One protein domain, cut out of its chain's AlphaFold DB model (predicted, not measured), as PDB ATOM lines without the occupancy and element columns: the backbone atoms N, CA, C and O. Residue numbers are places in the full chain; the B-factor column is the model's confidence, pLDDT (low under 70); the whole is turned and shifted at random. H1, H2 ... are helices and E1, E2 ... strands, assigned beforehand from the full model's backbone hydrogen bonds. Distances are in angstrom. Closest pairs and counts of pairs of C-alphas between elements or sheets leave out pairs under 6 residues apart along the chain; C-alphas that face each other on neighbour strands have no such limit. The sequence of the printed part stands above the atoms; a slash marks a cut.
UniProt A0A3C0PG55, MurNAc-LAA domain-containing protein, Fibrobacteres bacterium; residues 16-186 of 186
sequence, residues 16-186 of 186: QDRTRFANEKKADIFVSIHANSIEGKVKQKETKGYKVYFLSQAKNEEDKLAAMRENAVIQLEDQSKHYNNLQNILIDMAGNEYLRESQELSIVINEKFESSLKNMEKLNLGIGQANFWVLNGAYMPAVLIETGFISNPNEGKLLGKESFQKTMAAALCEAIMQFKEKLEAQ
ATOM      1  N   GLN A  16      22.078  38.816  32.819       83.38
ATOM      2  CA  GLN A  16      20.921  39.119  33.676       83.38
ATOM      3  C   GLN A  16      20.396  40.550  33.483       83.38
ATOM      4  O   GLN A  16      19.215  40.827  33.695       83.38
ATOM      5  N   ASP A  17      21.265  41.477  33.075       90.44
ATOM      6  CA  ASP A  17      20.902  42.880  32.877       90.44
ATOM      7  C   ASP A  17      20.013  43.059  31.638       90.44
ATOM      8  O   ASP A  17      19.203  43.985  31.585       90.44
ATOM      9  N   ARG A  18      20.112  42.148  30.663       94.50
ATOM     10  CA  ARG A  18      19.364  42.211  29.398       94.50
ATOM     11  C   ARG A  18      17.872  41.944  29.595       94.50
ATOM     12  O   ARG A  18      17.058  42.730  29.114       94.50
ATOM     13  N   THR A  19      17.511  40.879  30.314       91.44
ATOM     14  CA  THR A  19      16.102  40.567  30.623       91.44
ATOM     15  C   THR A  19      15.541  41.513  31.669       91.44
ATOM     16  O   THR A  19      14.406  41.961  31.528       91.44
ATOM     17  N   ARG A  20      16.349  41.935  32.653       92.00
ATOM     18  CA  ARG A  20      15.937  42.979  33.601       92.00
ATOM     19  C   ARG A  20      15.547  44.274  32.885       92.00
ATOM     20  O   ARG A  20      14.477  44.808  33.161       92.00
ATOM     21  N   PHE A  21      16.357  44.738  31.932       95.75
ATOM     22  CA  PHE A  21      16.029  45.907  31.114       95.75
ATOM     23  C   PHE A  21      14.696  45.734  30.364       95.75
ATOM     24  O   PHE A  21      13.875  46.650  30.355       95.75
ATOM     25  N   ALA A  22      14.447  44.562  29.772       96.44
ATOM     26  CA  ALA A  22      13.185  44.280  29.085       96.44
ATOM     27  C   ALA A  22      11.979  44.303  30.043       96.44
ATOM     28  O   ALA A  22      10.957  44.919  29.727       96.44
ATOM     29  N   ASN A  23      12.119  43.712  31.234       94.00
ATOM     30  CA  ASN A  23      11.088  43.706  32.277       94.00
ATOM     31  C   ASN A  23      10.774  45.131  32.765       94.00
ATOM     32  O   ASN A  23       9.609  45.504  32.888       94.00
ATOM     33  N   GLU A  24      11.797  45.960  32.998       95.88
ATOM     34  CA  GLU A  24      11.640  47.366  33.407       95.88
ATOM     35  C   GLU A  24      10.914  48.203  32.348       95.88
ATOM     36  O   GLU A  24      10.129  49.096  32.676       95.88
ATOM     37  N   LYS A  25      11.149  47.905  31.065       96.94
ATOM     38  CA  LYS A  25      10.423  48.518  29.945       96.94
ATOM     39  C   LYS A  25       9.022  47.952  29.742       96.94
ATOM     40  O   LYS A  25       8.301  48.508  28.917       96.94
ATOM     41  N   LYS A  26       8.641  46.909  30.492       94.62
ATOM     42  CA  LYS A  26       7.397  46.150  30.307       94.62
ATOM     43  C   LYS A  26       7.237  45.722  28.846       94.62
ATOM     44  O   LYS A  26       6.201  45.964  28.240       94.62
ATOM     45  N   ALA A  27       8.317  45.210  28.256       95.69
ATOM     46  CA  ALA A  27       8.304  44.779  26.867       95.69
ATOM     47  C   ALA A  27       7.399  43.554  26.696       95.69
ATOM     48  O   ALA A  27       7.453  42.637  27.509       95.69
ATOM     49  N   ASP A  28       6.626  43.521  25.612       94.94
ATOM     50  CA  ASP A  28       5.724  42.401  25.315       94.94
ATOM     51  C   ASP A  28       6.466  41.184  24.737       94.94
ATOM     52  O   ASP A  28       5.982  40.062  24.807       94.94
ATOM     53  N   ILE A  29       7.641  41.399  24.132       96.12
ATOM     54  CA  ILE A  29       8.469  40.364  23.497       96.12
ATOM     55  C   ILE A  29       9.948  40.700  23.711       96.12
ATOM     56  O   ILE A  29      10.362  41.854  23.553       96.12
ATOM     57  N   PHE A  30      10.763  39.685  23.994       97.50
ATOM     58  CA  PHE A  30      12.221  39.777  24.044       97.50
ATOM     59  C   PHE A  30      12.879  38.922  22.948       97.50
ATOM     60  O   PHE A  30      12.578  37.740  22.791       97.50
ATOM     61  N   VAL A  31      13.821  39.508  22.204       98.19
ATOM     62  CA  VAL A  31      14.582  38.806  21.159       98.19
ATOM     63  C   VAL A  31      16.074  39.051  21.359       98.19
ATOM     64  O   VAL A  31      16.543  40.184  21.249       98.19
ATOM     65  N   SER A  32      16.831  37.983  21.608       97.94
ATOM     66  CA  SER A  32      18.297  38.008  21.619       97.94
ATOM     67  C   SER A  32      18.827  37.557  20.260       97.94
ATOM     68  O   SER A  32      18.528  36.451  19.820       97.94
ATOM     69  N   ILE A  33      19.620  38.390  19.585       97.38
ATOM     70  CA  ILE A  33      20.161  38.102  18.245       97.38
ATOM     71  C   ILE A  33      21.645  37.747  18.361       97.38
ATOM     72  O   ILE A  33      22.427  38.526  18.907       97.38
ATOM     73  N   HIS A  34      22.016  36.576  17.852       96.31
ATOM     74  CA  HIS A  34      23.345  35.976  17.940       96.31
ATOM     75  C   HIS A  34      23.821  35.497  16.565       96.31
ATOM     76  O   HIS A  34      23.023  35.234  15.668       96.31
ATOM     77  N   ALA A  35      25.138  35.384  16.406       93.94
ATOM     78  CA  ALA A  35      25.767  34.727  15.268       93.94
ATOM     79  C   ALA A  35      26.744  33.676  15.803       93.94
ATOM     80  O   ALA A  35      27.829  34.015  16.281       93.94
ATOM     81  N   ASN A  36      26.332  32.415  15.732       89.06
ATOM     82  CA  ASN A  36      27.012  31.270  16.312       89.06
ATOM     83  C   ASN A  36      28.452  31.134  15.811       89.06
ATOM     84  O   ASN A  36      28.816  31.570  14.715       89.06
ATOM     85  N   SER A  37      29.274  30.441  16.584       89.44
ATOM     86  CA  SER A  37      30.642  30.105  16.216       89.44
ATOM     87  C   SER A  37      30.984  28.709  16.721       89.44
ATOM     88  O   SER A  37      30.637  28.327  17.841       89.44
ATOM     89  N   ILE A  38      31.674  27.933  15.886       88.50
ATOM     90  CA  ILE A  38      32.177  26.609  16.242       88.50
ATOM     91  C   ILE A  38      33.671  26.500  15.937       88.50
ATOM     92  O   ILE A  38      34.183  27.062  14.966       88.50
ATOM     93  N   GLU A  39      34.387  25.757  16.775       85.56
ATOM     94  CA  GLU A  39      35.810  25.488  16.597       85.56
ATOM     95  C   GLU A  39      36.065  24.257  15.714       85.56
ATOM     96  O   GLU A  39      35.286  23.302  15.671       85.56
ATOM     97  N   GLY A  40      37.214  24.266  15.035       86.88
ATOM     98  CA  GLY A  40      37.681  23.172  14.183       86.88
ATOM     99  C   GLY A  40      37.343  23.376  12.705       86.88
ATOM    100  O   GLY A  40      36.184  23.462  12.314       86.88
ATOM    101  N   LYS A  41      38.375  23.391  11.852       81.69
ATOM    102  CA  LYS A  41      38.261  23.748  10.423       81.69
ATOM    103  C   LYS A  41      37.270  22.893   9.625       81.69
ATOM    104  O   LYS A  41      36.702  23.386   8.659       81.69
ATOM    105  N   VAL A  42      37.116  21.615   9.977       83.75
ATOM    106  CA  VAL A  42      36.179  20.702   9.301       83.75
ATOM    107  C   VAL A  42      34.745  21.054   9.695       83.75
ATOM    108  O   VAL A  42      33.952  21.417   8.834       83.75
ATOM    109  N   LYS A  43      34.466  21.104  11.004       85.69
ATOM    110  CA  LYS A  43      33.155  21.484  11.548       85.69
ATOM    111  C   LYS A  43      32.707  22.863  11.074       85.69
ATOM    112  O   LYS A  43      31.573  23.026  10.662       85.69
ATOM    113  N   GLN A  44      33.618  23.834  11.027       89.56
ATOM    114  CA  GLN A  44      33.332  25.174  10.506       89.56
ATOM    115  C   GLN A  44      32.825  25.176   9.062       89.56
ATOM    116  O   GLN A  44      32.055  26.055   8.698       89.56
ATOM    117  N   LYS A  45      33.259  24.231   8.222       87.56
ATOM    118  CA  LYS A  45      32.792  24.134   6.831       87.56
ATOM    119  C   LYS A  45      31.463  23.390   6.714       87.56
ATOM    120  O   LYS A  45      30.698  23.684   5.800       87.56
ATOM    121  N   GLU A  46      31.223  22.428   7.598       88.12
ATOM    122  CA  GLU A  46      30.061  21.532   7.561       88.12
ATOM    123  C   GLU A  46      28.842  22.117   8.278       88.12
ATOM    124  O   GLU A  46      27.720  21.971   7.799       88.12
ATOM    125  N   THR A  47      29.052  22.800   9.404       88.31
ATOM    126  CA  THR A  47      27.982  23.389  10.209       88.31
ATOM    127  C   THR A  47      27.578  24.747   9.642       88.31
ATOM    128  O   THR A  47      28.418  25.630   9.440       88.31
ATOM    129  N   LYS A  48      26.285  24.890   9.361       91.69
ATOM    130  CA  LYS A  48      25.658  26.077   8.782       91.69
ATOM    131  C   LYS A  48      24.180  26.126   9.162       91.69
ATOM    132  O   LYS A  48      23.595  25.102   9.518       91.69
ATOM    133  N   GLY A  49      23.592  27.299   9.025       93.44
ATOM    134  CA  GLY A  49      22.168  27.539   9.132       93.44
ATOM    135  C   GLY A  49      21.775  28.325  10.371       93.44
ATOM    136  O   GLY A  49      22.519  28.410  11.350       93.44
ATOM    137  N   TYR A  50      20.582  28.908  10.313       94.81
ATOM    138  CA  TYR A  50      20.000  29.623  11.443       94.81
ATOM    139  C   TYR A  50      19.298  28.660  12.405       94.81
ATOM    140  O   TYR A  50      18.898  27.554  12.023       94.81
ATOM    141  N   LYS A  51      19.080  29.099  13.645       95.50
ATOM    142  CA  LYS A  51      18.246  28.387  14.616       95.50
ATOM    143  C   LYS A  51      17.562  29.345  15.574       95.50
ATOM    144  O   LYS A  51      18.165  30.314  16.024       95.50
ATOM    145  N   VAL A  52      16.308  29.056  15.899       96.94
ATOM    146  CA  VAL A  52      15.534  29.810  16.891       96.94
ATOM    147  C   VAL A  52      15.384  28.955  18.139       96.94
ATOM    148  O   VAL A  52      15.064  27.767  18.045       96.94
ATOM    149  N   TYR A  53      15.637  29.562  19.290       96.62
ATOM    150  CA  TYR A  53      15.648  28.932  20.596       96.62
ATOM    151  C   TYR A  53      14.675  29.610  21.549       96.62
ATOM    152  O   TYR A  53      14.603  30.836  21.599       96.62
ATOM    153  N   PHE A  54      14.027  28.808  22.388       95.75
ATOM    154  CA  PHE A  54      13.361  29.271  23.604       95.75
ATOM    155  C   PHE A  54      13.968  28.589  24.838       95.75
ATOM    156  O   PHE A  54      14.697  27.592  24.736       95.75
ATOM    157  N   LEU A  55      13.683  29.144  26.016       92.62
ATOM    158  CA  LEU A  55      14.196  28.627  27.279       92.62
ATOM    159  C   LEU A  55      13.533  27.283  27.626       92.62
ATOM    160  O   LEU A  55      12.327  27.200  27.815       92.62
ATOM    161  N   SER A  56      14.316  26.211  27.725       90.62
ATOM    162  CA  SER A  56      13.851  24.919  28.249       90.62
ATOM    163  C   SER A  56      15.029  23.985  28.512       90.62
ATOM    164  O   SER A  56      16.172  24.287  28.178       90.62
ATOM    165  N   GLN A  57      14.759  22.786  29.020       87.44
ATOM    166  CA  GLN A  57      15.773  21.740  29.070       87.44
ATOM    167  C   GLN A  57      16.165  21.292  27.653       87.44
ATOM    168  O   GLN A  57      15.306  21.024  26.813       87.44
ATOM    169  N   ALA A  58      17.468  21.172  27.393       88.69
ATOM    170  CA  ALA A  58      17.965  20.715  26.099       88.69
ATOM    171  C   ALA A  58      17.553  19.268  25.789       88.69
ATOM    172  O   ALA A  58      17.656  18.392  26.646       88.69
ATOM    173  N   LYS A  59      17.113  19.022  24.546       89.38
ATOM    174  CA  LYS A  59      16.726  17.685  24.044       89.38
ATOM    175  C   LYS A  59      17.881  16.900  23.426       89.38
ATOM    176  O   LYS A  59      17.779  15.689  23.268       89.38
ATOM    177  N   ASN A  60      18.945  17.584  23.024       90.19
ATOM    178  CA  ASN A  60      20.099  16.998  22.354       90.19
ATOM    179  C   ASN A  60      21.385  17.706  22.810       90.19
ATOM    180  O   ASN A  60      21.349  18.814  23.353       90.19
ATOM    181  N   GLU A  61      22.528  17.052  22.598       89.06
ATOM    182  CA  GLU A  61      23.823  17.594  23.017       89.06
ATOM    183  C   GLU A  61      24.224  18.848  22.228       89.06
ATOM    184  O   GLU A  61      24.937  19.687  22.762       89.06
ATOM    185  N   GLU A  62      23.750  19.031  20.995       88.44
ATOM    186  CA  GLU A  62      24.071  20.227  20.210       88.44
ATOM    187  C   GLU A  62      23.487  21.498  20.839       88.44
ATOM    188  O   GLU A  62      24.216  22.468  21.049       88.44
ATOM    189  N   ASP A  63      22.209  21.468  21.213       91.12
ATOM    190  CA  ASP A  63      21.511  22.585  21.858       91.12
ATOM    191  C   ASP A  63      22.091  22.881  23.241       91.12
ATOM    192  O   ASP A  63      22.281  24.038  23.620       91.12
ATOM    193  N   LYS A  64      22.454  21.826  23.975       90.44
ATOM    194  CA  LYS A  64      23.158  21.945  25.253       90.44
ATOM    195  C   LYS A  64      24.522  22.613  25.078       90.44
ATOM    196  O   LYS A  64      24.838  23.538  25.821       90.44
ATOM    197  N   LEU A  65      25.315  22.184  24.097       90.25
ATOM    198  CA  LEU A  65      26.628  22.767  23.818       90.25
ATOM    199  C   LEU A  65      26.520  24.209  23.309       90.25
ATOM    200  O   LEU A  65      27.385  25.016  23.643       90.25
ATOM    201  N   ALA A  66      25.490  24.545  22.528       90.81
ATOM    202  CA  ALA A  66      25.213  25.920  22.115       90.81
ATOM    203  C   ALA A  66      24.955  26.815  23.336       90.81
ATOM    204  O   ALA A  66      25.669  27.795  23.531       90.81
ATOM    205  N   ALA A  67      24.044  26.415  24.230       91.12
ATOM    206  CA  ALA A  67      23.792  27.158  25.463       91.12
ATOM    207  C   ALA A  67      25.036  27.263  26.358       91.12
ATOM    208  O   ALA A  67      25.304  28.325  26.909       91.12
ATOM    209  N   MET A  68      25.835  26.197  26.483       89.88
ATOM    210  CA  MET A  68      27.083  26.243  27.257       89.88
ATOM    211  C   MET A  68      28.081  27.267  26.706       89.88
ATOM    212  O   MET A  68      28.726  27.947  27.501       89.88
ATOM    213  N   ARG A  69      28.204  27.395  25.377       90.75
ATOM    214  CA  ARG A  69      29.077  28.401  24.751       90.75
ATOM    215  C   ARG A  69      28.567  29.814  25.001       90.75
ATOM    216  O   ARG A  69      29.334  30.647  25.474       90.75
ATOM    217  N   GLU A  70      27.281  30.061  24.776       91.00
ATOM    218  CA  GLU A  70      26.694  31.391  24.983       91.00
ATOM    219  C   GLU A  70      26.729  31.825  26.456       91.00
ATOM    220  O   GLU A  70      26.998  32.984  26.771       91.00
ATOM    221  N   ASN A  71      26.550  30.885  27.385       90.94
ATOM    222  CA  ASN A  71      26.650  31.153  28.819       90.94
ATOM    223  C   ASN A  71      28.107  31.314  29.299       90.94
ATOM    224  O   ASN A  71      28.332  31.814  30.398       90.94
ATOM    225  N   ALA A  72      29.118  30.919  28.515       88.94
ATOM    226  CA  ALA A  72      30.522  31.022  28.928       88.94
ATOM    227  C   ALA A  72      31.002  32.477  29.069       88.94
ATOM    228  O   ALA A  72      31.975  32.729  29.782       88.94
ATOM    229  N   VAL A  73      30.290  33.439  28.464       83.75
ATOM    230  CA  VAL A  73      30.585  34.882  28.558       83.75
ATOM    231  C   VAL A  73      30.578  35.406  30.000       83.75
ATOM    232  O   VAL A  73      31.163  36.438  30.297       83.75
ATOM    233  N   ILE A  74      29.982  34.657  30.920       79.25
ATOM    234  CA  ILE A  74      29.877  34.983  32.346       79.25
ATOM    235  C   ILE A  74      31.228  35.001  33.043       79.25
ATOM    236  O   ILE A  74      31.397  35.660  34.062       79.25
ATOM    237  N   GLN A  75      32.229  34.338  32.472       76.75
ATOM    238  CA  GLN A  75      33.608  34.460  32.943       76.75
ATOM    239  C   GLN A  75      34.142  35.896  32.815       76.75
ATOM    240  O   GLN A  75      35.097  36.249  33.500       76.75
ATOM    241  N   LEU A  76      33.531  36.719  31.955       73.94
ATOM    242  CA  LEU A  76      33.840  38.140  31.793       73.94
ATOM    243  C   LEU A  76      33.036  39.034  32.753       73.94
ATOM    244  O   LEU A  76      33.273  40.240  32.802       73.94
ATOM    245  N   GLU A  77      32.078  38.469  33.490       78.56
ATOM    246  CA  GLU A  77      31.257  39.194  34.454       78.56
ATOM    247  C   GLU A  77      31.899  39.200  35.849       78.56
ATOM    248  O   GLU A  77      32.628  38.286  36.238       78.56
ATOM    249  N   ASP A  78      31.615  40.246  36.628       66.69
ATOM    250  CA  ASP A  78      32.060  40.340  38.018       66.69
ATOM    251  C   ASP A  78      31.371  39.258  38.869       66.69
ATOM    252  O   ASP A  78      30.167  39.313  39.127       66.69
ATOM    253  N   GLN A  79      32.165  38.283  39.325       57.41
ATOM    254  CA  GLN A  79      31.752  37.127  40.132       57.41
ATOM    255  C   GLN A  79      31.055  37.519  41.448       57.41
ATOM    256  O   GLN A  79      30.381  36.688  42.060       57.41
ATOM    257  N   SER A  80      31.193  38.774  41.899       54.91
ATOM    258  CA  SER A  80      30.486  39.277  43.080       54.91
ATOM    259  C   SER A  80      28.968  39.389  42.866       54.91
ATOM    260  O   SER A  80      28.203  39.265  43.828       54.91
ATOM    261  N   LYS A  81      28.505  39.526  41.613       54.72
ATOM    262  CA  LYS A  81      27.085  39.479  41.244       54.72
ATOM    263  C   LYS A  81      26.637  38.018  41.167       54.72
ATOM    264  O   LYS A  81      26.858  37.311  40.192       54.72
ATOM    265  N   HIS A  82      26.055  37.554  42.269       52.34
ATOM    266  CA  HIS A  82      25.674  36.168  42.519       52.34
ATOM    267  C   HIS A  82      24.868  35.512  41.380       52.34
ATOM    268  O   HIS A  82      23.649  35.648  41.296       52.34
ATOM    269  N   TYR A  83      25.533  34.639  40.621       54.00
ATOM    270  CA  TYR A  83      24.894  33.523  39.913       54.00
ATOM    271  C   TYR A  83      24.560  32.345  40.848       54.00
ATOM    272  O   TYR A  83      23.982  31.351  40.415       54.00
ATOM    273  N   ASN A  84      24.871  32.468  42.146       46.59
ATOM    274  CA  ASN A  84      24.673  31.433  43.168       46.59
ATOM    275  C   ASN A  84      23.205  30.990  43.332       46.59
ATOM    276  O   ASN A  84      22.959  29.904  43.843       46.59
ATOM    277  N   ASN A  85      22.246  31.781  42.836       48.12
ATOM    278  CA  ASN A  85      20.816  31.462  42.860       48.12
ATOM    279  C   ASN A  85      20.259  30.988  41.503       48.12
ATOM    280  O   ASN A  85      19.048  30.854  41.367       48.12
ATOM    281  N   LEU A  86      21.096  30.712  40.489       50.94
ATOM    282  CA  LEU A  86      20.618  30.081  39.243       50.94
ATOM    283  C   LEU A  86      20.240  28.603  39.413       50.94
ATOM    284  O   LEU A  86      19.755  27.970  38.475       50.94
ATOM    285  N   GLN A  87      20.437  28.053  40.609       47.19
ATOM    286  CA  GLN A  87      19.734  26.853  41.026       47.19
ATOM    287  C   GLN A  87      18.312  27.240  41.429       47.19
ATOM    288  O   GLN A  87      18.113  27.989  42.379       47.19
ATOM    289  N   ASN A  88      17.360  26.657  40.699       48.00
ATOM    290  CA  ASN A  88      15.906  26.803  40.781       48.00
ATOM    291  C   ASN A  88      15.346  27.771  39.741       48.00
ATOM    292  O   ASN A  88      14.994  28.915  40.008       48.00
ATOM    293  N   ILE A  89      15.198  27.212  38.540       53.12
ATOM    294  CA  ILE A  89      14.121  27.497  37.593       53.12
ATOM    295  C   ILE A  89      12.787  27.343  38.359       53.12
ATOM    296  O   ILE A  89      12.093  26.337  38.246       53.12
ATOM    297  N   LEU A  90      12.454  28.293  39.231       45.91
ATOM    298  CA  LEU A  90      11.101  28.458  39.746       45.91
ATOM    299  C   LEU A  90      10.330  29.146  38.625       45.91
ATOM    300  O   LEU A  90      10.133  30.355  38.629       45.91
ATOM    301  N   ILE A  91       9.971  28.353  37.616       56.03
ATOM    302  CA  ILE A  91       8.921  28.729  36.683       56.03
ATOM    303  C   ILE A  91       7.633  28.704  37.505       56.03
ATOM    304  O   ILE A  91       7.089  27.638  37.801       56.03
ATOM    305  N   ASP A  92       7.184  29.875  37.940       59.53
ATOM    306  CA  ASP A  92       5.827  30.041  38.442       59.53
ATOM    307  C   ASP A  92       4.820  29.951  37.276       59.53
ATOM    308  O   ASP A  92       5.177  29.713  36.118       59.53
ATOM    309  N   MET A  93       3.524  30.057  37.565       57.81
ATOM    310  CA  MET A  93       2.496  29.907  36.529       57.81
ATOM    311  C   MET A  93       2.648  30.930  35.391       57.81
ATOM    312  O   MET A  93       2.482  30.552  34.235       57.81
ATOM    313  N   ALA A  94       3.031  32.172  35.708       60.97
ATOM    314  CA  ALA A  94       3.284  33.211  34.710       60.97
ATOM    315  C   ALA A  94       4.506  32.864  33.844       60.97
ATOM    316  O   ALA A  94       4.451  32.954  32.620       60.97
ATOM    317  N   GLY A  95       5.584  32.360  34.453       72.00
ATOM    318  CA  GLY A  95       6.729  31.838  33.710       72.00
ATOM    319  C   GLY A  95       6.352  30.696  32.757       72.00
ATOM    320  O   GLY A  95       6.858  30.647  31.639       72.00
ATOM    321  N   ASN A  96       5.453  29.787  33.156       78.56
ATOM    322  CA  ASN A  96       5.014  28.678  32.295       78.56
ATOM    323  C   ASN A  96       4.223  29.174  31.075       78.56
ATOM    324  O   ASN A  96       4.367  28.617  29.986       78.56
ATOM    325  N   GLU A  97       3.404  30.212  31.246       85.94
ATOM    326  CA  GLU A  97       2.662  30.847  30.154       85.94
ATOM    327  C   GLU A  97       3.614  31.511  29.155       85.94
ATOM    328  O   GLU A  97       3.603  31.154  27.974       85.94
ATOM    329  N   TYR A  98       4.545  32.341  29.634       90.88
ATOM    330  CA  TYR A  98       5.556  32.962  28.775       90.88
ATOM    331  C   TYR A  98       6.446  31.941  28.071       90.88
ATOM    332  O   TYR A  98       6.873  32.170  26.941       90.88
ATOM    333  N   LEU A  99       6.716  30.788  28.683       90.94
ATOM    334  CA  LEU A  99       7.443  29.703  28.023       90.94
ATOM    335  C   LEU A  99       6.660  29.093  26.863       90.94
ATOM    336  O   LEU A  99       7.235  28.844  25.800       90.94
ATOM    337  N   ARG A 100       5.354  28.878  27.038       92.31
ATOM    338  CA  ARG A 100       4.486  28.407  25.956       92.31
ATOM    339  C   ARG A 100       4.435  29.429  24.823       92.31
ATOM    340  O   ARG A 100       4.621  29.059  23.666       92.31
ATOM    341  N   GLU A 101       4.259  30.701  25.151       95.19
ATOM    342  CA  GLU A 101       4.281  31.796  24.180       95.19
ATOM    343  C   GLU A 101       5.638  31.916  23.476       95.19
ATOM    344  O   GLU A 101       5.686  32.109  22.265       95.19
ATOM    345  N   SER A 102       6.749  31.717  24.189       96.38
ATOM    346  CA  SER A 102       8.104  31.709  23.616       96.38
ATOM    347  C   SER A 102       8.290  30.575  22.610       96.38
ATOM    348  O   SER A 102       8.921  30.759  21.564       96.38
ATOM    349  N   GLN A 103       7.731  29.396  22.900       95.88
ATOM    350  CA  GLN A 103       7.719  28.278  21.962       95.88
ATOM    351  C   GLN A 103       6.896  28.625  20.713       95.88
ATOM    352  O   GLN A 103       7.353  28.384  19.596       95.88
ATOM    353  N   GLU A 104       5.709  29.206  20.879       96.12
ATOM    354  CA  GLU A 104       4.850  29.614  19.761       96.12
ATOM    355  C   GLU A 104       5.502  30.710  18.904       96.12
ATOM    356  O   GLU A 104       5.550  30.579  17.681       96.12
ATOM    357  N   LEU A 105       6.084  31.735  19.529       97.50
ATOM    358  CA  LEU A 105       6.865  32.774  18.857       97.50
ATOM    359  C   LEU A 105       8.029  32.167  18.063       97.50
ATOM    360  O   LEU A 105       8.254  32.538  16.911       97.50
ATOM    361  N   SER A 106       8.738  31.196  18.643       97.44
ATOM    362  CA  SER A 106       9.836  30.509  17.957       97.44
ATOM    363  C   SER A 106       9.368  29.785  16.692       97.44
ATOM    364  O   SER A 106      10.063  29.827  15.676       97.44
ATOM    365  N   ILE A 107       8.190  29.151  16.733       96.12
ATOM    366  CA  ILE A 107       7.580  28.480  15.575       96.12
ATOM    367  C   ILE A 107       7.272  29.495  14.472       96.12
ATOM    368  O   ILE A 107       7.715  29.299  13.341       96.12
ATOM    369  N   VAL A 108       6.601  30.600  14.807       97.00
ATOM    370  CA  VAL A 108       6.231  31.642  13.831       97.00
ATOM    371  C   VAL A 108       7.473  32.254  13.173       97.00
ATOM    372  O   VAL A 108       7.525  32.393  11.950       97.00
ATOM    373  N   ILE A 109       8.513  32.568  13.956       97.50
ATOM    374  CA  ILE A 109       9.786  33.079  13.417       97.50
ATOM    375  C   ILE A 109      10.420  32.052  12.481       97.50
ATOM    376  O   ILE A 109      10.851  32.407  11.383       97.50
ATOM    377  N   ASN A 110      10.463  30.782  12.882       95.69
ATOM    378  CA  ASN A 110      11.066  29.732  12.072       95.69
ATOM    379  C   ASN A 110      10.334  29.532  10.737       95.69
ATOM    380  O   ASN A 110      10.985  29.494   9.698       95.69
ATOM    381  N   GLU A 111       9.002  29.461  10.731       94.88
ATOM    382  CA  GLU A 111       8.201  29.366   9.497       94.88
ATOM    383  C   GLU A 111       8.446  30.568   8.571       94.88
ATOM    384  O   GLU A 111       8.564  30.441   7.341       94.88
ATOM    385  N   LYS A 112       8.588  31.760   9.160       96.12
ATOM    386  CA  LYS A 112       8.861  32.966   8.385       96.12
ATOM    387  C   LYS A 112      10.273  32.985   7.807       96.12
ATOM    388  O   LYS A 112      10.468  33.418   6.669       96.12
ATOM    389  N   PHE A 113      11.251  32.483   8.551       95.69
ATOM    390  CA  PHE A 113      12.619  32.316   8.072       95.69
ATOM    391  C   PHE A 113      12.696  31.269   6.959       95.69
ATOM    392  O   PHE A 113      13.313  31.544   5.933       95.69
ATOM    393  N   GLU A 114      12.014  30.131   7.089       93.44
ATOM    394  CA  GLU A 114      11.965  29.087   6.053       93.44
ATOM    395  C   GLU A 114      11.412  29.608   4.722       93.44
ATOM    396  O   GLU A 114      11.959  29.312   3.659       93.44
ATOM    397  N   SER A 115      10.364  30.434   4.763       93.69
ATOM    398  CA  SER A 115       9.767  31.011   3.551       93.69
ATOM    399  C   SER A 115      10.576  32.170   2.949       93.69
ATOM    400  O   SER A 115      10.543  32.376   1.730       93.69
ATOM    401  N   SER A 116      11.321  32.916   3.772       94.38
ATOM    402  CA  SER A 116      12.001  34.156   3.354       94.38
ATOM    403  C   SER A 116      13.488  33.966   3.027       94.38
ATOM    404  O   SER A 116      14.016  34.612   2.118       94.38
ATOM    405  N   LEU A 117      14.184  33.070   3.730       91.06
ATOM    406  CA  LEU A 117      15.637  32.886   3.653       91.06
ATOM    407  C   LEU A 117      16.024  31.754   2.694       91.06
ATOM    408  O   LEU A 117      16.709  30.811   3.066       91.06
ATOM    409  N   LYS A 118      15.647  31.870   1.416       82.88
ATOM    410  CA  LYS A 118      15.853  30.815   0.396       82.88
ATOM    411  C   LYS A 118      17.302  30.327   0.222       82.88
ATOM    412  O   LYS A 118      17.515  29.240  -0.300       82.88
ATOM    413  N   ASN A 119      18.284  31.137   0.619       79.69
ATOM    414  CA  ASN A 119      19.715  30.831   0.509       79.69
ATOM    415  C   ASN A 119      20.349  30.429   1.848       79.69
ATOM    416  O   ASN A 119      21.575  30.370   1.939       79.69
ATOM    417  N   MET A 120      19.542  30.209   2.886       84.06
ATOM    418  CA  MET A 120      20.015  29.771   4.187       84.06
ATOM    419  C   MET A 120      19.213  28.570   4.660       84.06
ATOM    420  O   MET A 120      17.985  28.571   4.667       84.06
ATOM    421  N   GLU A 121      19.934  27.536   5.057       86.50
ATOM    422  CA  GLU A 121      19.333  26.336   5.616       86.50
ATOM    423  C   GLU A 121      19.003  26.560   7.094       86.50
ATOM    424  O   GLU A 121      19.606  27.394   7.772       86.50
ATOM    425  N   LYS A 122      18.042  25.798   7.605       87.06
ATOM    426  CA  LYS A 122      17.811  25.688   9.043       87.06
ATOM    427  C   LYS A 122      18.818  24.701   9.629       87.06
ATOM    428  O   LYS A 122      19.006  23.615   9.075       87.06
ATOM    429  N   LEU A 123      19.438  25.054  10.751       84.88
ATOM    430  CA  LEU A 123      20.294  24.134  11.489       84.88
ATOM    431  C   LEU A 123      19.423  23.070  12.174       84.88
ATOM    432  O   LEU A 123      18.708  23.366  13.133       84.88
ATOM    433  N   ASN A 124      19.536  21.822  11.713       79.81
ATOM    434  CA  ASN A 124      18.732  20.677  12.154       79.81
ATOM    435  C   ASN A 124      17.209  20.843  11.960       79.81
ATOM    436  O   ASN A 124      16.696  21.874  11.531       79.81
ATOM    437  N   LEU A 125      16.454  19.776  12.240       72.00
ATOM    438  CA  LEU A 125      14.994  19.801  12.178       72.00
ATOM    439  C   LEU A 125      14.406  20.374  13.475       72.00
ATOM    440  O   LEU A 125      14.537  19.776  14.540       72.00
ATOM    441  N   GLY A 126      13.686  21.488  13.352       76.25
ATOM    442  CA  GLY A 126      12.794  22.013  14.389       76.25
ATOM    443  C   GLY A 126      13.355  23.180  15.199       76.25
ATOM    444  O   GLY A 126      14.432  23.702  14.925       76.25
ATOM    445  N   ILE A 127      12.565  23.594  16.189       91.81
ATOM    446  CA  ILE A 127      12.895  24.666  17.131       91.81
ATOM    447  C   ILE A 127      13.879  24.148  18.177       91.81
ATOM    448  O   ILE A 127      13.703  23.054  18.721       91.81
ATOM    449  N   GLY A 128      14.909  24.937  18.463       92.44
ATOM    450  CA  GLY A 128      15.864  24.637  19.515       92.44
ATOM    451  C   GLY A 128      15.296  24.931  20.899       92.44
ATOM    452  O   GLY A 128      14.507  25.853  21.094       92.44
ATOM    453  N   GLN A 129      15.737  24.170  21.893       93.25
ATOM    454  CA  GLN A 129      15.408  24.446  23.287       93.25
ATOM    455  C   GLN A 129      16.630  24.170  24.158       93.25
ATOM    456  O   GLN A 129      17.245  23.116  24.012       93.25
ATOM    457  N   ALA A 130      17.020  25.119  25.009       92.00
ATOM    458  CA  ALA A 130      18.119  24.948  25.961       92.00
ATOM    459  C   ALA A 130      18.108  26.033  27.052       92.00
ATOM    460  O   ALA A 130      17.398  27.036  26.961       92.00
ATOM    461  N   ASN A 131      18.930  25.832  28.085       90.44
ATOM    462  CA  ASN A 131      19.060  26.736  29.228       90.44
ATOM    463  C   ASN A 131      19.969  27.935  28.896       90.44
ATOM    464  O   ASN A 131      21.064  28.063  29.451       90.44
ATOM    465  N   PHE A 132      19.540  28.805  27.981       91.38
ATOM    466  CA  PHE A 132      20.230  30.066  27.688       91.38
ATOM    467  C   PHE A 132      19.987  31.078  28.806       91.38
ATOM    468  O   PHE A 132      18.851  31.482  29.054       91.38
ATOM    469  N   TRP A 133      21.047  31.530  29.475       89.25
ATOM    470  CA  TRP A 133      20.904  32.410  30.639       89.25
ATOM    471  C   TRP A 133      20.423  33.810  30.256       89.25
ATOM    472  O   TRP A 133      19.805  34.478  31.078       89.25
ATOM    473  N   VAL A 134      20.620  34.223  29.000       92.19
ATOM    474  CA  VAL A 134      20.055  35.469  28.457       92.19
ATOM    475  C   VAL A 134      18.531  35.449  28.324       92.19
ATOM    476  O   VAL A 134      17.939  36.505  28.168       92.19
ATOM    477  N   LEU A 135      17.888  34.279  28.368       92.81
ATOM    478  CA  LEU A 135      16.424  34.166  28.356       92.81
ATOM    479  C   LEU A 135      15.851  33.999  29.769       92.81
ATOM    480  O   LEU A 135      14.637  33.992  29.951       92.81
ATOM    481  N   ASN A 136      16.713  33.842  30.776       86.31
ATOM    482  CA  ASN A 136      16.279  33.593  32.140       86.31
ATOM    483  C   ASN A 136      15.740  34.873  32.798       86.31
ATOM    484  O   ASN A 136      16.291  35.964  32.625       86.31
ATOM    485  N   GLY A 137      14.671  34.727  33.582       84.31
ATOM    486  CA  GLY A 137      14.015  35.844  34.263       84.31
ATOM    487  C   GLY A 137      13.288  36.820  33.331       84.31
ATOM    488  O   GLY A 137      13.020  37.944  33.746       84.31
ATOM    489  N   ALA A 138      12.997  36.432  32.088       89.62
ATOM    490  CA  ALA A 138      12.123  37.196  31.203       89.62
ATOM    491  C   ALA A 138      10.655  37.021  31.632       89.62
ATOM    492  O   ALA A 138      10.165  35.895  31.714       89.62
ATOM    493  N   TYR A 139       9.957  38.127  31.893       91.44
ATOM    494  CA  TYR A 139       8.515  38.143  32.181       91.44
ATOM    495  C   TYR A 139       7.710  38.556  30.944       91.44
ATOM    496  O   TYR A 139       6.865  39.446  30.997       91.44
ATOM    497  N   MET A 140       8.060  37.939  29.818       94.00
ATOM    498  CA  MET A 140       7.437  38.058  28.503       94.00
ATOM    499  C   MET A 140       7.929  36.901  27.615       94.00
ATOM    500  O   MET A 140       8.974  36.313  27.930       94.00
ATOM    501  N   PRO A 141       7.264  36.584  26.490       95.94
ATOM    502  CA  PRO A 141       7.812  35.663  25.501       95.94
ATOM    503  C   PRO A 141       9.216  36.086  25.044       95.94
ATOM    504  O   PRO A 141       9.440  37.221  24.614       95.94
ATOM    505  N   ALA A 142      10.171  35.161  25.137       96.12
ATOM    506  CA  ALA A 142      11.593  35.414  24.962       96.12
ATOM    507  C   ALA A 142      12.257  34.345  24.088       96.12
ATOM    508  O   ALA A 142      12.184  33.146  24.371       96.12
ATOM    509  N   VAL A 143      12.964  34.784  23.045       98.06
ATOM    510  CA  VAL A 143      13.674  33.894  22.114       98.06
ATOM    511  C   VAL A 143      15.119  34.325  21.895       98.06
ATOM    512  O   VAL A 143      15.453  35.510  21.953       98.06
ATOM    513  N   LEU A 144      15.981  33.354  21.606       97.75
ATOM    514  CA  LEU A 144      17.329  33.573  21.090       97.75
ATOM    515  C   LEU A 144      17.389  33.096  19.642       97.75
ATOM    516  O   LEU A 144      16.961  31.991  19.322       97.75
ATOM    517  N   ILE A 145      17.933  33.926  18.763       97.62
ATOM    518  CA  ILE A 145      18.092  33.625  17.345       97.62
ATOM    519  C   ILE A 145      19.577  33.513  17.051       97.62
ATOM    520  O   ILE A 145      20.296  34.504  17.127       97.62
ATOM    521  N   GLU A 146      20.007  32.328  16.647       96.38
ATOM    522  CA  GLU A 146      21.268  32.139  15.947       96.38
ATOM    523  C   GLU A 146      21.038  32.415  14.469       96.38
ATOM    524  O   GLU A 146      20.378  31.640  13.779       96.38
ATOM    525  N   THR A 147      21.562  33.526  13.960       95.12
ATOM    526  CA  THR A 147      21.342  33.946  12.570       95.12
ATOM    527  C   THR A 147      22.126  33.115  11.560       95.12
ATOM    528  O   THR A 147      21.906  33.266  10.368       95.12
ATOM    529  N   GLY A 148      23.071  32.292  12.017       94.19
ATOM    530  CA  GLY A 148      24.036  31.541  11.211       94.19
ATOM    531  C   GLY A 148      25.362  31.371  11.947       94.19
ATOM    532  O   GLY A 148      25.534  31.915  13.035       94.19
ATOM    533  N   PHE A 149      26.320  30.674  11.339       94.31
ATOM    534  CA  PHE A 149      27.656  30.451  11.888       94.31
ATOM    535  C   PHE A 149      28.669  31.441  11.311       94.31
ATOM    536  O   PHE A 149      29.152  31.269  10.191       94.31
ATOM    537  N   ILE A 150      29.085  32.444  12.090       94.50
ATOM    538  CA  ILE A 150      30.121  33.407  11.672       94.50
ATOM    539  C   ILE A 150      31.466  32.724  11.384       94.50
ATOM    540  O   ILE A 150      32.244  33.185  10.550       94.50
ATOM    541  N   SER A 151      31.721  31.586  12.033       93.50
ATOM    542  CA  SER A 151      32.900  30.754  11.803       93.50
ATOM    543  C   SER A 151      32.870  29.994  10.472       93.50
ATOM    544  O   SER A 151      33.915  29.518  10.027       93.50
ATOM    545  N   ASN A 152      31.700  29.847   9.835       95.56
ATOM    546  CA  ASN A 152      31.587  29.233   8.516       95.56
ATOM    547  C   ASN A 152      31.966  30.263   7.434       95.56
ATOM    548  O   ASN A 152      31.327  31.307   7.344       95.56
ATOM    549  N   PRO A 153      32.959  30.002   6.560       93.12
ATOM    550  CA  PRO A 153      33.422  30.997   5.588       93.12
ATOM    551  C   PRO A 153      32.357  31.491   4.599       93.12
ATOM    552  O   PRO A 153      32.460  32.614   4.099       93.12
ATOM    553  N   ASN A 154      31.365  30.659   4.275       92.88
ATOM    554  CA  ASN A 154      30.279  31.034   3.373       92.88
ATOM    555  C   ASN A 154      29.220  31.853   4.114       92.88
ATOM    556  O   ASN A 154      28.788  32.888   3.602       92.88
ATOM    557  N   GLU A 155      28.849  31.437   5.326       94.06
ATOM    558  CA  GLU A 155      27.858  32.160   6.125       94.06
ATOM    559  C   GLU A 155      28.410  33.459   6.689       94.06
ATOM    560  O   GLU A 155      27.734  34.466   6.587       94.06
ATOM    561  N   GLY A 156      29.653  33.511   7.167       94.00
ATOM    562  CA  GLY A 156      30.283  34.757   7.609       94.00
ATOM    563  C   GLY A 156      30.270  35.837   6.518       94.00
ATOM    564  O   GLY A 156      29.950  36.995   6.784       94.00
ATOM    565  N   LYS A 157      30.511  35.456   5.253       94.19
ATOM    566  CA  LYS A 157      30.358  36.368   4.104       94.19
ATOM    567  C   LYS A 157      28.908  36.780   3.870       94.19
ATOM    568  O   LYS A 157      28.672  37.910   3.458       94.19
ATOM    569  N   LEU A 158      27.953  35.870   4.054       93.25
ATOM    570  CA  LEU A 158      26.526  36.140   3.878       93.25
ATOM    571  C   LEU A 158      25.986  37.058   4.987       93.25
ATOM    572  O   LEU A 158      25.344  38.053   4.675       93.25
ATOM    573  N   LEU A 159      26.328  36.778   6.247       94.06
ATOM    574  CA  LEU A 159      25.992  37.554   7.443       94.06
ATOM    575  C   LEU A 159      26.530  38.986   7.373       94.06
ATOM    576  O   LEU A 159      25.901  39.899   7.898       94.06
ATOM    577  N   GLY A 160      27.659  39.202   6.691       93.81
ATOM    578  CA  GLY A 160      28.212  40.533   6.434       93.81
ATOM    579  C   GLY A 160      27.524  41.322   5.310       93.81
ATOM    580  O   GLY A 160      27.845  42.493   5.118       93.81
ATOM    581  N   LYS A 161      26.604  40.722   4.539       95.75
ATOM    582  CA  LYS A 161      25.891  41.422   3.457       95.75
ATOM    583  C   LYS A 161      24.667  42.148   3.996       95.75
ATOM    584  O   LYS A 161      23.743  41.525   4.512       95.75
ATOM    585  N   GLU A 162      24.596  43.448   3.730       96.75
ATOM    586  CA  GLU A 162      23.447  44.285   4.088       96.75
ATOM    587  C   GLU A 162      22.126  43.751   3.507       96.75
ATOM    588  O   GLU A 162      21.099  43.763   4.181       96.75
ATOM    589  N   SER A 163      22.141  43.230   2.275       95.25
ATOM    590  CA  SER A 163      20.943  42.646   1.658       95.25
ATOM    591  C   SER A 163      20.410  41.453   2.447       95.25
ATOM    592  O   SER A 163      19.207  41.359   2.665       95.25
ATOM    593  N   PHE A 164      21.299  40.581   2.925       94.38
ATOM    594  CA  PHE A 164      20.922  39.430   3.734       94.38
ATOM    595  C   PHE A 164      20.403  39.855   5.114       94.38
ATOM    596  O   PHE A 164      19.335  39.405   5.527       94.38
ATOM    597  N   GLN A 165      21.105  40.774   5.784       95.81
ATOM    598  CA  GLN A 165      20.674  41.335   7.068       95.81
ATOM    599  C   GLN A 165      19.279  41.968   6.964       95.81
ATOM    600  O   GLN A 165      18.428  41.712   7.813       95.81
ATOM    601  N   LYS A 166      19.008  42.731   5.895       97.06
ATOM    602  CA  LYS A 166      17.684  43.315   5.630       97.06
ATOM    603  C   LYS A 166      16.613  42.254   5.409       97.06
ATOM    604  O   LYS A 166      15.531  42.386   5.968       97.06
ATOM    605  N   THR A 167      16.894  41.207   4.630       96.38
ATOM    606  CA  THR A 167      15.929  40.117   4.414       96.38
ATOM    607  C   THR A 167      15.597  39.397   5.719       96.38
ATOM    608  O   THR A 167      14.424  39.163   6.000       96.38
ATOM    609  N   MET A 168      16.597  39.088   6.545       96.06
ATOM    610  CA  MET A 168      16.380  38.439   7.838       96.06
ATOM    611  C   MET A 168      15.642  39.345   8.828       96.06
ATOM    612  O   MET A 168      14.706  38.893   9.483       96.06
ATOM    613  N   ALA A 169      16.011  40.624   8.905       97.19
ATOM    614  CA  ALA A 169      15.330  41.595   9.756       97.19
ATOM    615  C   ALA A 169      13.868  41.806   9.333       97.19
ATOM    616  O   ALA A 169      12.993  41.874  10.193       97.19
ATOM    617  N   ALA A 170      13.587  41.863   8.026       97.69
ATOM    618  CA  ALA A 170      12.225  41.945   7.502       97.69
ATOM    619  C   ALA A 170      11.410  40.696   7.864       97.69
ATOM    620  O   ALA A 170      10.320  40.821   8.416       97.69
ATOM    621  N   ALA A 171      11.975  39.501   7.661       97.56
ATOM    622  CA  ALA A 171      11.331  38.244   8.038       97.56
ATOM    623  C   ALA A 171      11.028  38.185   9.546       97.56
ATOM    624  O   ALA A 171       9.930  37.810   9.944       97.56
ATOM    625  N   LEU A 172      11.971  38.611  10.390       97.56
ATOM    626  CA  LEU A 172      11.774  38.660  11.839       97.56
ATOM    627  C   LEU A 172      10.690  39.672  12.231       97.56
ATOM    628  O   LEU A 172       9.838  39.368  13.060       97.56
ATOM    629  N   CYS A 173      10.697  40.859  11.622       97.31
ATOM    630  CA  CYS A 173       9.688  41.888  11.856       97.31
ATOM    631  C   CYS A 173       8.282  41.379  11.506       97.31
ATOM    632  O   CYS A 173       7.365  41.493  12.314       97.31
ATOM    633  N   GLU A 174       8.126  40.759  10.337       97.38
ATOM    634  CA  GLU A 174       6.856  40.181   9.895       97.38
ATOM    635  C   GLU A 174       6.372  39.066  10.835       97.38
ATOM    636  O   GLU A 174       5.195  39.049  11.195       97.38
ATOM    637  N   ALA A 175       7.268  38.191  11.302       97.56
ATOM    638  CA  ALA A 175       6.935  37.156  12.284       97.56
ATOM    639  C   ALA A 175       6.482  37.743  13.632       97.56
ATOM    640  O   ALA A 175       5.499  37.282  14.211       97.56
ATOM    641  N   ILE A 176       7.172  38.777  14.124       96.81
ATOM    642  CA  ILE A 176       6.817  39.461  15.374       96.81
ATOM    643  C   ILE A 176       5.459  40.157  15.247       96.81
ATOM    644  O   ILE A 176       4.653  40.076  16.169       96.81
ATOM    645  N   MET A 177       5.183  40.818  14.118       95.62
ATOM    646  CA  MET A 177       3.879  41.447  13.877       95.62
ATOM    647  C   MET A 177       2.754  40.409  13.845       95.62
ATOM    648  O   MET A 177       1.752  40.595  14.529       95.62
ATOM    649  N   GLN A 178       2.953  39.288  13.146       95.81
ATOM    650  CA  GLN A 178       1.988  38.185  13.111       95.81
ATOM    651  C   GLN A 178       1.727  37.606  14.510       95.81
ATOM    652  O   GLN A 178       0.584  37.333  14.876       95.81
ATOM    653  N   PHE A 179       2.777  37.416  15.309       95.75
ATOM    654  CA  PHE A 179       2.634  36.922  16.676       95.75
ATOM    655  C   PHE A 179       1.926  37.938  17.584       95.75
ATOM    656  O   PHE A 179       1.049  37.563  18.356       95.75
ATOM    657  N   LYS A 180       2.240  39.230  17.447       91.62
ATOM    658  CA  LYS A 180       1.573  40.311  18.183       91.62
ATOM    659  C   LYS A 180       0.070  40.357  17.897       91.62
ATOM    660  O   LYS A 180      -0.709  40.450  18.835       91.62
ATOM    661  N   GLU A 181      -0.339  40.274  16.631       91.94
ATOM    662  CA  GLU A 181      -1.764  40.247  16.259       91.94
ATOM    663  C   GLU A 181      -2.501  39.071  16.913       91.94
ATOM    664  O   GLU A 181      -3.650  39.207  17.326       91.94
ATOM    665  N   LYS A 182      -1.824  37.924  17.059       89.19
ATOM    666  CA  LYS A 182      -2.364  36.761  17.769       89.19
ATOM    667  C   LYS A 182      -2.528  37.021  19.269       89.19
ATOM    668  O   LYS A 182      -3.552  36.621  19.813       89.19
ATOM    669  N   LEU A 183      -1.551  37.658  19.919       84.50
ATOM    670  CA  LEU A 183      -1.641  38.022  21.340       84.50
ATOM    671  C   LEU A 183      -2.783  39.015  21.600       84.50
ATOM    672  O   LEU A 183      -3.496  38.880  22.583       84.50
ATOM    673  N   GLU A 184      -2.989  39.985  20.708       84.44
ATOM    674  CA  GLU A 184      -4.053  40.995  20.844       84.44
ATOM    675  C   GLU A 184      -5.465  40.447  20.567       84.44
ATOM    676  O   GLU A 184      -6.452  41.108  20.886       84.44
ATOM    677  N   ALA A 185      -5.575  39.268  19.952       80.06
ATOM    678  CA  ALA A 185      -6.848  38.616  19.648       80.06
ATOM    679  C   ALA A 185      -7.364  37.698  20.776       80.06
ATOM    680  O   ALA A 185      -8.434  37.102  20.616       80.06
ATOM    681  N   GLN A 186      -6.605  37.549  21.868       62.28
ATOM    682  CA  GLN A 186      -6.947  36.757  23.058       62.28
ATOM    683  C   GLN A 186      -7.532  37.642  24.162       62.28
ATOM    684  O   GLN A 186      -8.447  37.143  24.856       62.28
TER     685      GLN A 186
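This is residues 16 to 186 of the 186 residues of the protein "MurNAc-LAA domain-containing protein" of Fibrobacteres bacterium (UniProt A0A3C0PG55). A small, twisted four-stranded sheet makes the core, with the long helix H4 running along one face and H3 on the opposite face. H6 packs on H4 at a slant, while H1 sits at the end of the sheet where E1 and E4 begin, and H5 and H2 lie at the other end. The 171 printed residues include six named helices and four named strands, in the order H1 E1 H2 E2 H3 H4 E3 E4 H5 H6; the sheet order is E1 E4 E2 E3, mixed, and the class is mixed, helices and strands. The whole is compact, with a radius of gyration of the C-alphas of 16.2 A and spans of 42 by 41 by 28 A.

H1, residues 16 to 24, is on the sheet; its closest C-alphas to E1, residues 30 to 36, are those of Ala 22 and Phe 30, 6.8 A apart. E1 is parallel to E4, residues 142 to 149, at 19 degrees, with N 34 and O 145 within hydrogen-bond range at 2.8 A. H2, residues 41 to 46, is not on the sheet. E2, residues 51 to 55, is antiparallel to E4 at 150 degrees, with N 53 and O 144 at 2.8 A. H3, residues 61 to 76, is on the sheet; Asp 63 and Ala 130 are its closest C-alphas to E3, residues 128 to 130, at 5.8 A. H4, residues 93 to 116, is on the opposite face from H3, over E4 and E2 at a height over the sheet of 7.6 A; it runs along the strands, at 15 degrees to E4 on the local plane. E2, H3, H4 and E3 make a strand-helix-strand unit, two parallel neighbour strands with helices between; N 128 and O 52 are 2.9 A apart. H5, residues 153 to 159, is on the sheet, and its closest C-alphas to E4 are those of Glu 155 and Phe 149, 6.0 A apart. H6, residues 162 to 184, touches residues 105 to 116 of H4 at a steep tilt of 43 degrees, opposite ways, with the C-alphas of Ile 109 and Ala 175 closest at 5.1 A; it only grazes the sheet. Each O i to N i+4 pair is within hydrogen-bond range in H1, H4 and H6, against 1 of 2 in H2, 8 of 12 in H3 and 2 of 3 in H5.

H1 begins at C-alpha 16 (20.921, 39.119, 33.676). E1 is 18.7 A long, E4 21.3 A and H3 24.5 A. H4 is 34.8 A long and starts at C-alpha 93 (2.496, 29.907, 36.529). H6 is 32.4 A long and ends at C-alpha 184 (-4.053, 40.995, 20.844).

The C-alphas farthest apart, those of Lys 41 and Gln 186, are 48.7 A apart. The printed part has no cut. The links H3 to H4, H4 to E3 and E3 to E4 are long, and residues 75 to 80, of which 75 and 76 belong to H3, stand free. Mean pLDDT of the printed part is 87.6; residues 78 to 94 and 186 are under 70.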